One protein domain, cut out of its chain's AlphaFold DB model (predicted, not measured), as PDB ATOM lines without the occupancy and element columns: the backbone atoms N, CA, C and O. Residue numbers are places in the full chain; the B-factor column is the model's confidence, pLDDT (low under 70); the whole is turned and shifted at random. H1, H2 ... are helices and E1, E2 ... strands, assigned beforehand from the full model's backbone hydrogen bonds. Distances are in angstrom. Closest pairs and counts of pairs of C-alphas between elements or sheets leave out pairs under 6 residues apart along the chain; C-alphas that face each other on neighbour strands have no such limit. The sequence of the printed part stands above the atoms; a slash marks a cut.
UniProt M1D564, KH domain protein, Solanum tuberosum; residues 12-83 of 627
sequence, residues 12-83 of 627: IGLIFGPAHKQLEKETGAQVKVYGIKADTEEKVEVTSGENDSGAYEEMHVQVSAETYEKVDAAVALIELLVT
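Overview. This is residues 12 to 83 of the 627 residues of the protein "KH domain protein" of Solanum tuberosum (UniProt M1D564). A long ribbon of antiparallel strands E1 and E3, with short E2 beside E1, has H2 and H3 packed toward one end. The 72 printed residues hold H1, H2, E1, E2, E3 and H3 in that order, class mixed; the sheet order is E2, E1, E3. The whole is compact, radius of gyration of the C-alphas 12.5 A, but elongated, spanning 37 by 22 by 20 A.

Along the chain. H1, residues 12 to 15, begins at C-alpha 12 (126.828, -43.745, 74.907). H2 is 20 to 27, E1 29 to 37 (25.9 A), E2 43 to 45, E3 56 to 65 (26.1 A). H3, 68 to 82 (20.4 A), ends at C-alpha 82 (117.615, -45.848, 74.232).

Arrangement. Within hydrogen-bond range are N 32 and O 62 of E1 and E3, 2.9 A, and N 35 and O 44 of hairpin E1 and E2, 2.9 A. In two layers, helices on one face of a sheet, H3 lies over E1 and E3 at a height of 9.0 A; H2 is over none. H2 and H3 touch, closest C-alphas Thr 27 and Lys 70, 5.2 A. H1 only grazes the sheet. H2 and H3 have every O i to N i+4 pair within range; H1 is too short for one.

Size, cuts and confidence. The C-alphas farthest apart, Asp 39 and Glu 69, are 37.2 A apart. The printed part has no cut and no long link. Residue 51 is under pLDDT 70.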
ATOM      1  N   ILE A  12     125.737 -44.288  75.738       90.81
ATOM      2  CA  ILE A  12     126.828 -43.745  74.907       90.81
ATOM      3  C   ILE A  12     127.285 -44.794  73.885       90.81
ATOM      4  O   ILE A  12     127.274 -44.532  72.686       90.81
ATOM      5  N   GLY A  13     127.630 -45.997  74.348       90.38
ATOM      6  CA  GLY A  13     128.099 -47.104  73.509       90.38
ATOM      7  C   GLY A  13     127.020 -47.755  72.638       90.38
ATOM      8  O   GLY A  13     127.361 -48.449  71.682       90.38
ATOM      9  N   LEU A  14     125.735 -47.528  72.928       90.31
ATOM     10  CA  LEU A  14     124.625 -47.913  72.051       90.31
ATOM     11  C   LEU A  14     124.438 -46.904  70.914       90.31
ATOM     12  O   LEU A  14     124.391 -47.310  69.754       90.31
ATOM     13  N   ILE A  15     124.407 -45.604  71.228       90.69
ATOM     14  CA  ILE A  15     124.249 -44.541  70.226       90.69
ATOM     15  C   ILE A  15     125.484 -44.463  69.326       90.69
ATOM     16  O   ILE A  15     125.341 -44.592  68.117       90.69
ATOM     17  N   PHE A  16     126.689 -44.328  69.894       91.75
ATOM     18  CA  PHE A  16     127.966 -44.293  69.159       91.75
ATOM     19  C   PHE A  16     128.500 -45.679  68.755       91.75
ATOM     20  O   PHE A  16     129.600 -45.791  68.211       91.75
ATOM     21  N   GLY A  17     127.740 -46.745  69.014       90.38
ATOM     22  CA  GLY A  17     128.118 -48.111  68.668       90.38
ATOM     23  C   GLY A  17     128.103 -48.389  67.156       90.38
ATOM     24  O   GLY A  17     127.962 -47.480  66.336       90.38
ATOM     25  N   PRO A  18     128.167 -49.673  66.748       86.69
ATOM     26  CA  PRO A  18     128.052 -50.071  65.341       86.69
ATOM     27  C   PRO A  18     126.790 -49.532  64.643       86.69
ATOM     28  O   PRO A  18     126.794 -49.347  63.428       86.69
ATOM     29  N   ALA A  19     125.736 -49.245  65.417       86.38
ATOM     30  CA  ALA A  19     124.502 -48.638  64.942       86.38
ATOM     31  C   ALA A  19     124.668 -47.181  64.463       86.38
ATOM     32  O   ALA A  19     123.995 -46.823  63.505       86.38
ATOM     33  N   HIS A  20     125.569 -46.363  65.037       92.44
ATOM     34  CA  HIS A  20     125.671 -44.918  64.744       92.44
ATOM     35  C   HIS A  20     125.756 -44.629  63.245       92.44
ATOM     36  O   HIS A  20     124.900 -43.977  62.655       92.44
ATOM     37  N   LYS A  21     126.790 -45.187  62.608       92.56
ATOM     38  CA  LYS A  21     127.102 -44.946  61.195       92.56
ATOM     39  C   LYS A  21     126.086 -45.576  60.250       92.56
ATOM     40  O   LYS A  21     126.028 -45.176  59.093       92.56
ATOM     41  N   GLN A  22     125.327 -46.567  60.715       93.31
ATOM     42  CA  GLN A  22     124.237 -47.146  59.939       93.31
ATOM     43  C   GLN A  22     122.981 -46.275  60.057       93.31
ATOM     44  O   GLN A  22     122.392 -45.959  59.033       93.31
ATOM     45  N   LEU A  23     122.644 -45.795  61.257       94.25
ATOM     46  CA  LEU A  23     121.516 -44.900  61.517       94.25
ATOM     47  C   LEU A  23     121.672 -43.571  60.766       94.25
ATOM     48  O   LEU A  23     120.761 -43.182  60.037       94.25
ATOM     49  N   GLU A  24     122.835 -42.915  60.846       94.75
ATOM     50  CA  GLU A  24     123.101 -41.682  60.084       94.75
ATOM     51  C   GLU A  24     123.011 -41.910  58.564       94.75
ATOM     52  O   GLU A  24     122.510 -41.065  57.822       94.75
ATOM     53  N   LYS A  25     123.453 -43.078  58.086       95.19
ATOM     54  CA  LYS A  25     123.442 -43.454  56.664       95.19
ATOM     55  C   LYS A  25     122.049 -43.829  56.144       95.19
ATOM     56  O   LYS A  25     121.745 -43.533  54.993       95.19
ATOM     57  N   GLU A  26     121.234 -44.509  56.946       94.38
ATOM     58  CA  GLU A  26     119.874 -44.930  56.582       94.38
ATOM     59  C   GLU A  26     118.886 -43.763  56.628       94.38
ATOM     60  O   GLU A  26     118.007 -43.667  55.776       94.38
ATOM     61  N   THR A  27     119.049 -42.859  57.596       96.62
ATOM     62  CA  THR A  27     118.146 -41.717  57.805       96.62
ATOM     63  C   THR A  27     118.596 -40.462  57.059       96.62
ATOM     64  O   THR A  27     117.771 -39.624  56.704       96.62
ATOM     65  N   GLY A  28     119.899 -40.297  56.815       96.62
ATOM     66  CA  GLY A  28     120.463 -39.032  56.348       96.62
ATOM     67  C   GLY A  28     120.381 -37.909  57.390       96.62
ATOM     68  O   GLY A  28     120.420 -36.739  57.008       96.62
ATOM     69  N   ALA A  29     120.226 -38.251  58.673       97.62
ATOM     70  CA  ALA A  29     120.325 -37.336  59.803       97.62
ATOM     71  C   ALA A  29     121.708 -37.442  60.458       97.62
ATOM     72  O   ALA A  29     122.249 -38.534  60.601       97.62
ATOM     73  N   GLN A  30     122.259 -36.314  60.902       96.50
ATOM     74  CA  GLN A  30     123.409 -36.283  61.803       96.50
ATOM     75  C   GLN A  30     122.932 -36.446  63.249       96.50
ATOM     76  O   GLN A  30     121.940 -35.825  63.651       96.50
ATOM     77  N   VAL A  31     123.669 -37.232  64.035       95.50
ATOM     78  CA  VAL A  31     123.397 -37.446  65.463       95.50
ATOM     79  C   VAL A  31     124.547 -36.906  66.310       95.50
ATOM     80  O   VAL A  31     125.719 -37.150  66.038       95.50
ATOM     81  N   LYS A  32     124.206 -36.161  67.364       94.94
ATOM     82  CA  LYS A  32     125.137 -35.673  68.389       94.94
ATOM     83  C   LYS A  32     124.594 -35.982  69.778       94.94
ATOM     84  O   LYS A  32     123.390 -35.902  70.009       94.94
ATOM     85  N   VAL A  33     125.477 -36.288  70.721       94.31
ATOM     86  CA  VAL A  33     125.111 -36.553  72.119       94.31
ATOM     87  C   VAL A  33     125.690 -35.454  72.999       94.31
ATOM     88  O   VAL A  33     126.849 -35.076  72.853       94.31
ATOM     89  N   TYR A  34     124.882 -34.943  73.922       94.62
ATOM     90  CA  TYR A  34     125.281 -33.925  74.888       94.62
ATOM     91  C   TYR A  34     124.998 -34.410  76.304       94.62
ATOM     92  O   TYR A  34     123.956 -35.018  76.548       94.62
ATOM     93  N   GLY A  35     125.896 -34.110  77.234       93.75
ATOM     94  CA  GLY A  35     125.761 -34.466  78.640       93.75
ATOM     95  C   GLY A  35     125.982 -33.253  79.532       93.75
ATOM     96  O   GLY A  35     126.883 -32.456  79.282       93.75
ATOM     97  N   ILE A  36     125.161 -33.119  80.570       93.00
ATOM     98  CA  ILE A  36     125.315 -32.122  81.632       93.00
ATOM     99  C   ILE A  36     126.163 -32.759  82.733       93.00
ATOM    100  O   ILE A  36     125.746 -33.770  83.301       93.00
ATOM    101  N   LYS A  37     127.365 -32.234  83.004       90.19
ATOM    102  CA  LYS A  37     128.273 -32.825  84.008       90.19
ATOM    103  C   LYS A  37     127.790 -32.549  85.434       90.19
ATOM    104  O   LYS A  37     127.448 -31.415  85.761       90.19
ATOM    105  N   ALA A  38     127.783 -33.583  86.277       87.25
ATOM    106  CA  ALA A  38     127.183 -33.549  87.619       87.25
ATOM    107  C   ALA A  38     127.952 -32.693  88.653       87.25
ATOM    108  O   ALA A  38     127.476 -32.484  89.765       87.25
ATOM    109  N   ASP A  39     129.155 -32.228  88.311       87.81
ATOM    110  CA  ASP A  39     130.016 -31.375  89.141       87.81
ATOM    111  C   ASP A  39     130.021 -29.895  88.713       87.81
ATOM    112  O   ASP A  39     130.339 -29.023  89.520       87.81
ATOM    113  N   THR A  40     129.677 -29.622  87.451       88.25
ATOM    114  CA  THR A  40     129.894 -28.326  86.784       88.25
ATOM    115  C   THR A  40     128.596 -27.720  86.223       88.25
ATOM    116  O   THR A  40     128.577 -26.541  85.886       88.25
ATOM    117  N   GLU A  41     127.527 -28.513  86.078       87.88
ATOM    118  CA  GLU A  41     126.283 -28.180  85.347       87.88
ATOM    119  C   GLU A  41     126.500 -27.775  83.864       87.88
ATOM    120  O   GLU A  41     125.569 -27.380  83.159       87.88
ATOM    121  N   GLU A  42     127.720 -27.922  83.337       89.88
ATOM    122  CA  GLU A  42     128.067 -27.582  81.957       89.88
ATOM    123  C   GLU A  42     127.571 -28.650  80.971       89.88
ATOM    124  O   GLU A  42     127.823 -29.849  81.137       89.88
ATOM    125  N   LYS A  43     126.892 -28.202  79.905       92.06
ATOM    126  CA  LYS A  43     126.466 -29.036  78.773       92.06
ATOM    127  C   LYS A  43     127.633 -29.236  77.799       92.06
ATOM    128  O   LYS A  43     127.871 -28.399  76.930       92.06
ATOM    129  N   VAL A  44     128.300 -30.381  77.894       92.12
ATOM    130  CA  VAL A  44     129.442 -30.774  77.050       92.12
ATOM    131  C   VAL A  44     128.979 -31.691  75.906       92.12
ATOM    132  O   VAL A  44     128.058 -32.494  76.082       92.12
ATOM    133  N   GLU A  45     129.594 -31.587  74.721       92.19
ATOM    134  CA  GLU A  45     129.391 -32.555  73.627       92.19
ATOM    135  C   GLU A  45     130.136 -33.858  73.952       92.19
ATOM    136  O   GLU A  45     131.358 -33.865  74.089       92.19
ATOM    137  N   VAL A  46     129.398 -34.959  74.106       90.69
ATOM    138  CA  VAL A  46     129.958 -36.263  74.481       90.69
ATOM    139  C   VAL A  46     130.572 -36.894  73.242       90.69
ATOM    140  O   VAL A  46     129.868 -37.201  72.280       90.69
ATOM    141  N   THR A  47     131.885 -37.109  73.255       86.81
ATOM    142  CA  THR A  47     132.573 -37.785  72.148       86.81
ATOM    143  C   THR A  47     132.591 -39.299  72.355       86.81
ATOM    144  O   THR A  47     132.610 -39.784  73.483       86.81
ATOM    145  N   SER A  48     132.666 -40.071  71.264       80.56
ATOM    146  CA  SER A  48     132.668 -41.547  71.283       80.56
ATOM    147  C   SER A  48     133.815 -42.208  72.086       80.56
ATOM    148  O   SER A  48     133.848 -43.435  72.179       80.56
ATOM    149  N   GLY A  49     134.771 -41.445  72.630       77.19
ATOM    150  CA  GLY A  49     135.806 -41.950  73.541       77.19
ATOM    151  C   GLY A  49     135.439 -41.871  75.032       77.19
ATOM    152  O   GLY A  49     135.999 -42.618  75.834       77.19
ATOM    153  N   GLU A  50     134.503 -40.997  75.411       75.62
ATOM    154  CA  GLU A  50     134.138 -40.702  76.803       75.62
ATOM    155  C   GLU A  50     133.057 -41.692  77.275       75.62
ATOM    156  O   GLU A  50     131.863 -41.421  77.225       75.62
ATOM    157  N   ASN A  51     133.482 -42.894  77.682       68.19
ATOM    158  CA  ASN A  51     132.582 -43.990  78.084       68.19
ATOM    159  C   ASN A  51     131.951 -43.807  79.479       68.19
ATOM    160  O   ASN A  51     131.058 -44.570  79.850       68.19
ATOM    161  N   ASP A  52     132.403 -42.821  80.255       74.56
ATOM    162  CA  ASP A  52     132.020 -42.621  81.655       74.56
ATOM    163  C   ASP A  52     130.650 -41.937  81.787       74.56
ATOM    164  O   ASP A  52     130.516 -40.817  82.279       74.56
ATOM    165  N   SER A  53     129.589 -42.644  81.385       71.38
ATOM    166  CA  SER A  53     128.200 -42.167  81.460       71.38
ATOM    167  C   SER A  53     127.754 -41.758  82.872       71.38
ATOM    168  O   SER A  53     126.793 -41.011  83.012       71.38
ATOM    169  N   GLY A  54     128.447 -42.229  83.916       75.81
ATOM    170  CA  GLY A  54     128.225 -41.838  85.312       75.81
ATOM    171  C   GLY A  54     128.778 -40.461  85.709       75.81
ATOM    172  O   GLY A  54     128.513 -40.024  86.824       75.81
ATOM    173  N   ALA A  55     129.526 -39.771  84.837       83.56
ATOM    174  CA  ALA A  55     129.981 -38.393  85.065       83.56
ATOM    175  C   ALA A  55     128.903 -37.332  84.747       83.56
ATOM    176  O   ALA A  55     129.055 -36.157  85.091       83.56
ATOM    177  N   TYR A  56     127.816 -37.737  84.084       88.94
ATOM    178  CA  TYR A  56     126.739 -36.855  83.647       88.94
ATOM    179  C   TYR A  56     125.480 -37.052  84.493       88.94
ATOM    180  O   TYR A  56     125.110 -38.176  84.825       88.94
ATOM    181  N   GLU A  57     124.800 -35.955  84.823       89.50
ATOM    182  CA  GLU A  57     123.525 -35.982  85.544       89.50
ATOM    183  C   GLU A  57     122.326 -36.096  84.589       89.50
ATOM    184  O   GLU A  57     121.358 -36.810  84.870       89.50
ATOM    185  N   GLU A  58     122.405 -35.438  83.432       91.00
ATOM    186  CA  GLU A  58     121.446 -35.573  82.338       91.00
ATOM    187  C   GLU A  58     122.177 -35.756  81.004       91.00
ATOM    188  O   GLU A  58     123.277 -35.244  80.799       91.00
ATOM    189  N   MET A  59     121.558 -36.492  80.077       92.25
ATOM    190  CA  MET A  59     122.040 -36.637  78.706       92.25
ATOM    191  C   MET A  59     120.917 -36.447  77.687       92.25
ATOM    192  O   MET A  59     119.826 -37.017  77.820       92.25
ATOM    193  N   HIS A  60     121.228 -35.728  76.614       93.25
ATOM    194  CA  HIS A  60     120.347 -35.430  75.490       93.25
ATOM    195  C   HIS A  60     120.955 -35.951  74.187       93.25
ATOM    196  O   HIS A  60     122.177 -35.988  74.031       93.25
ATOM    197  N   VAL A  61     120.100 -36.287  73.225       94.88
ATOM    198  CA  VAL A  61     120.508 -36.557  71.844       94.88
ATOM    199  C   VAL A  61     119.955 -35.432  70.979       94.88
ATOM    200  O   VAL A  61     118.773 -35.110  71.064       94.88
ATOM    201  N   GLN A  62     120.817 -34.809  70.184       95.94
ATOM    202  CA  GLN A  62     120.442 -33.832  69.174       95.94
ATOM    203  C   GLN A  62     120.492 -34.515  67.809       95.94
ATOM    204  O   GLN A  62     121.523 -35.055  67.411       95.94
ATOM    205  N   VAL A  63     119.363 -34.477  67.108       96.94
ATOM    206  CA  VAL A  63     119.194 -35.013  65.757       96.94
ATOM    207  C   VAL A  63     118.991 -33.832  64.819       96.94
ATOM    208  O   VAL A  63     118.183 -32.950  65.105       96.94
ATOM    209  N   SER A  64     119.723 -33.795  63.709       97.31
ATOM    210  CA  SER A  64     119.608 -32.725  62.713       97.31
ATOM    211  C   SER A  64     119.708 -33.282  61.300       97.31
ATOM    212  O   SER A  64     120.673 -33.970  60.973       97.31
ATOM    213  N   ALA A  65     118.725 -32.970  60.460       98.00
ATOM    214  CA  ALA A  65     118.645 -33.421  59.076       98.00
ATOM    215  C   ALA A  65     118.027 -32.340  58.176       98.00
ATOM    216  O   ALA A  65     117.488 -31.347  58.660       98.00
ATOM    217  N   GLU A  66     118.087 -32.556  56.863       97.50
ATOM    218  CA  GLU A  66     117.562 -31.630  55.846       97.50
ATOM    219  C   GLU A  66     116.025 -31.543  55.821       97.50
ATOM    220  O   GLU A  66     115.476 -30.546  55.357       97.50
ATOM    221  N   THR A  67     115.326 -32.588  56.280       97.75
ATOM    222  CA  THR A  67     113.857 -32.676  56.271       97.75
ATOM    223  C   THR A  67     113.344 -33.339  57.552       97.75
ATOM    224  O   THR A  67     114.077 -34.087  58.206       97.75
ATOM    225  N   TYR A  68     112.088 -33.075  57.923       97.75
ATOM    226  CA  TYR A  68     111.501 -33.602  59.161       97.75
ATOM    227  C   TYR A  68     111.338 -35.125  59.132       97.75
ATOM    228  O   TYR A  68     111.595 -35.776  60.134       97.75
ATOM    229  N   GLU A  69     111.044 -35.719  57.975       97.88
ATOM    230  CA  GLU A  69     110.885 -37.169  57.818       97.88
ATOM    231  C   GLU A  69     112.187 -37.928  58.133       97.88
ATOM    232  O   GLU A  69     112.155 -39.032  58.678       97.88
ATOM    233  N   LYS A  70     113.346 -37.320  57.833       97.88
ATOM    234  CA  LYS A  70     114.665 -37.847  58.218       97.88
ATOM    235  C   LYS A  70     114.896 -37.767  59.729       97.88
ATOM    236  O   LYS A  70     115.475 -38.688  60.304       97.88
ATOM    237  N   VAL A  71     114.450 -36.679  60.366       97.94
ATOM    238  CA  VAL A  71     114.521 -36.509  61.826       97.94
ATOM    239  C   VAL A  71     113.616 -37.526  62.516       97.94
ATOM    240  O   VAL A  71     114.101 -38.242  63.382       97.94
ATOM    241  N   ASP A  72     112.359 -37.663  62.095       97.88
ATOM    242  CA  ASP A  72     111.393 -38.602  62.675       97.88
ATOM    243  C   ASP A  72     111.876 -40.059  62.558       97.88
ATOM    244  O   ASP A  72     111.817 -40.817  63.527       97.88
ATOM    245  N   ALA A  73     112.434 -40.447  61.403       97.19
ATOM    246  CA  ALA A  73     113.028 -41.771  61.209       97.19
ATOM    247  C   ALA A  73     114.236 -42.019  62.135       97.19
ATOM    248  O   ALA A  73     114.365 -43.100  62.712       97.19
ATOM    249  N   ALA A  74     115.106 -41.021  62.312       97.06
ATOM    250  CA  ALA A  74     116.245 -41.108  63.225       97.06
ATOM    251  C   ALA A  74     115.820 -41.124  64.698       97.06
ATOM    252  O   ALA A  74     116.361 -41.913  65.468       97.06
ATOM    253  N   VAL A  75     114.830 -40.316  65.086       96.25
ATOM    254  CA  VAL A  75     114.258 -40.304  66.438       96.25
ATOM    255  C   VAL A  75     113.636 -41.659  66.760       96.25
ATOM    256  O   VAL A  75     113.981 -42.222  67.791       96.25
ATOM    257  N   ALA A  76     112.836 -42.250  65.867       95.38
ATOM    258  CA  ALA A  76     112.248 -43.574  66.090       95.38
ATOM    259  C   ALA A  76     113.307 -44.685  66.276       95.38
ATOM    260  O   ALA A  76     113.140 -45.575  67.113       95.38
ATOM    261  N   LEU A  77     114.423 -44.629  65.536       93.56
ATOM    262  CA  LEU A  77     115.544 -45.561  65.707       93.56
ATOM    263  C   LEU A  77     116.344 -45.295  66.994       93.56
ATOM    264  O   LEU A  77     116.757 -46.246  67.657       93.56
ATOM    265  N   ILE A  78     116.540 -44.032  67.382       94.31
ATOM    266  CA  ILE A  78     117.184 -43.670  68.654       94.31
ATOM    267  C   ILE A  78     116.309 -44.105  69.828       94.31
ATOM    268  O   ILE A  78     116.822 -44.746  70.738       94.31
ATOM    269  N   GLU A  79     115.005 -43.831  69.808       93.44
ATOM    270  CA  GLU A  79     114.051 -44.269  70.833       93.44
ATOM    271  C   GLU A  79     114.065 -45.791  71.004       93.44
ATOM    272  O   GLU A  79     114.104 -46.270  72.137       93.44
ATOM    273  N   LEU A  80     114.145 -46.558  69.910       91.56
ATOM    274  CA  LEU A  80     114.294 -48.017  69.954       91.56
ATOM    275  C   LEU A  80     115.631 -48.486  70.573       91.56
ATOM    276  O   LEU A  80     115.673 -49.558  71.173       91.56
ATOM    277  N   LEU A  81     116.708 -47.702  70.446       90.12
ATOM    278  CA  LEU A  81     118.028 -47.994  71.027       90.12
ATOM    279  C   LEU A  81     118.185 -47.518  72.481       90.12
ATOM    280  O   LEU A  81     118.957 -48.116  73.228       90.12
ATOM    281  N   VAL A  82     117.506 -46.434  72.880       89.56
ATOM    282  CA  VAL A  82     117.615 -45.848  74.232       89.56
ATOM    283  C   VAL A  82     116.479 -46.255  75.164       89.56
ATOM    284  O   VAL A  82     116.621 -46.090  76.372       89.56
ATOM    285  N   THR A  83     115.379 -46.804  74.644       87.56
ATOM    286  CA  THR A  83     114.405 -47.541  75.457       87.56
ATOM    287  C   THR A  83     115.054 -48.860  75.867       87.56
ATOM    288  O   THR A  83     115.313 -49.694  74.995       87.56
TER     289      THR A  83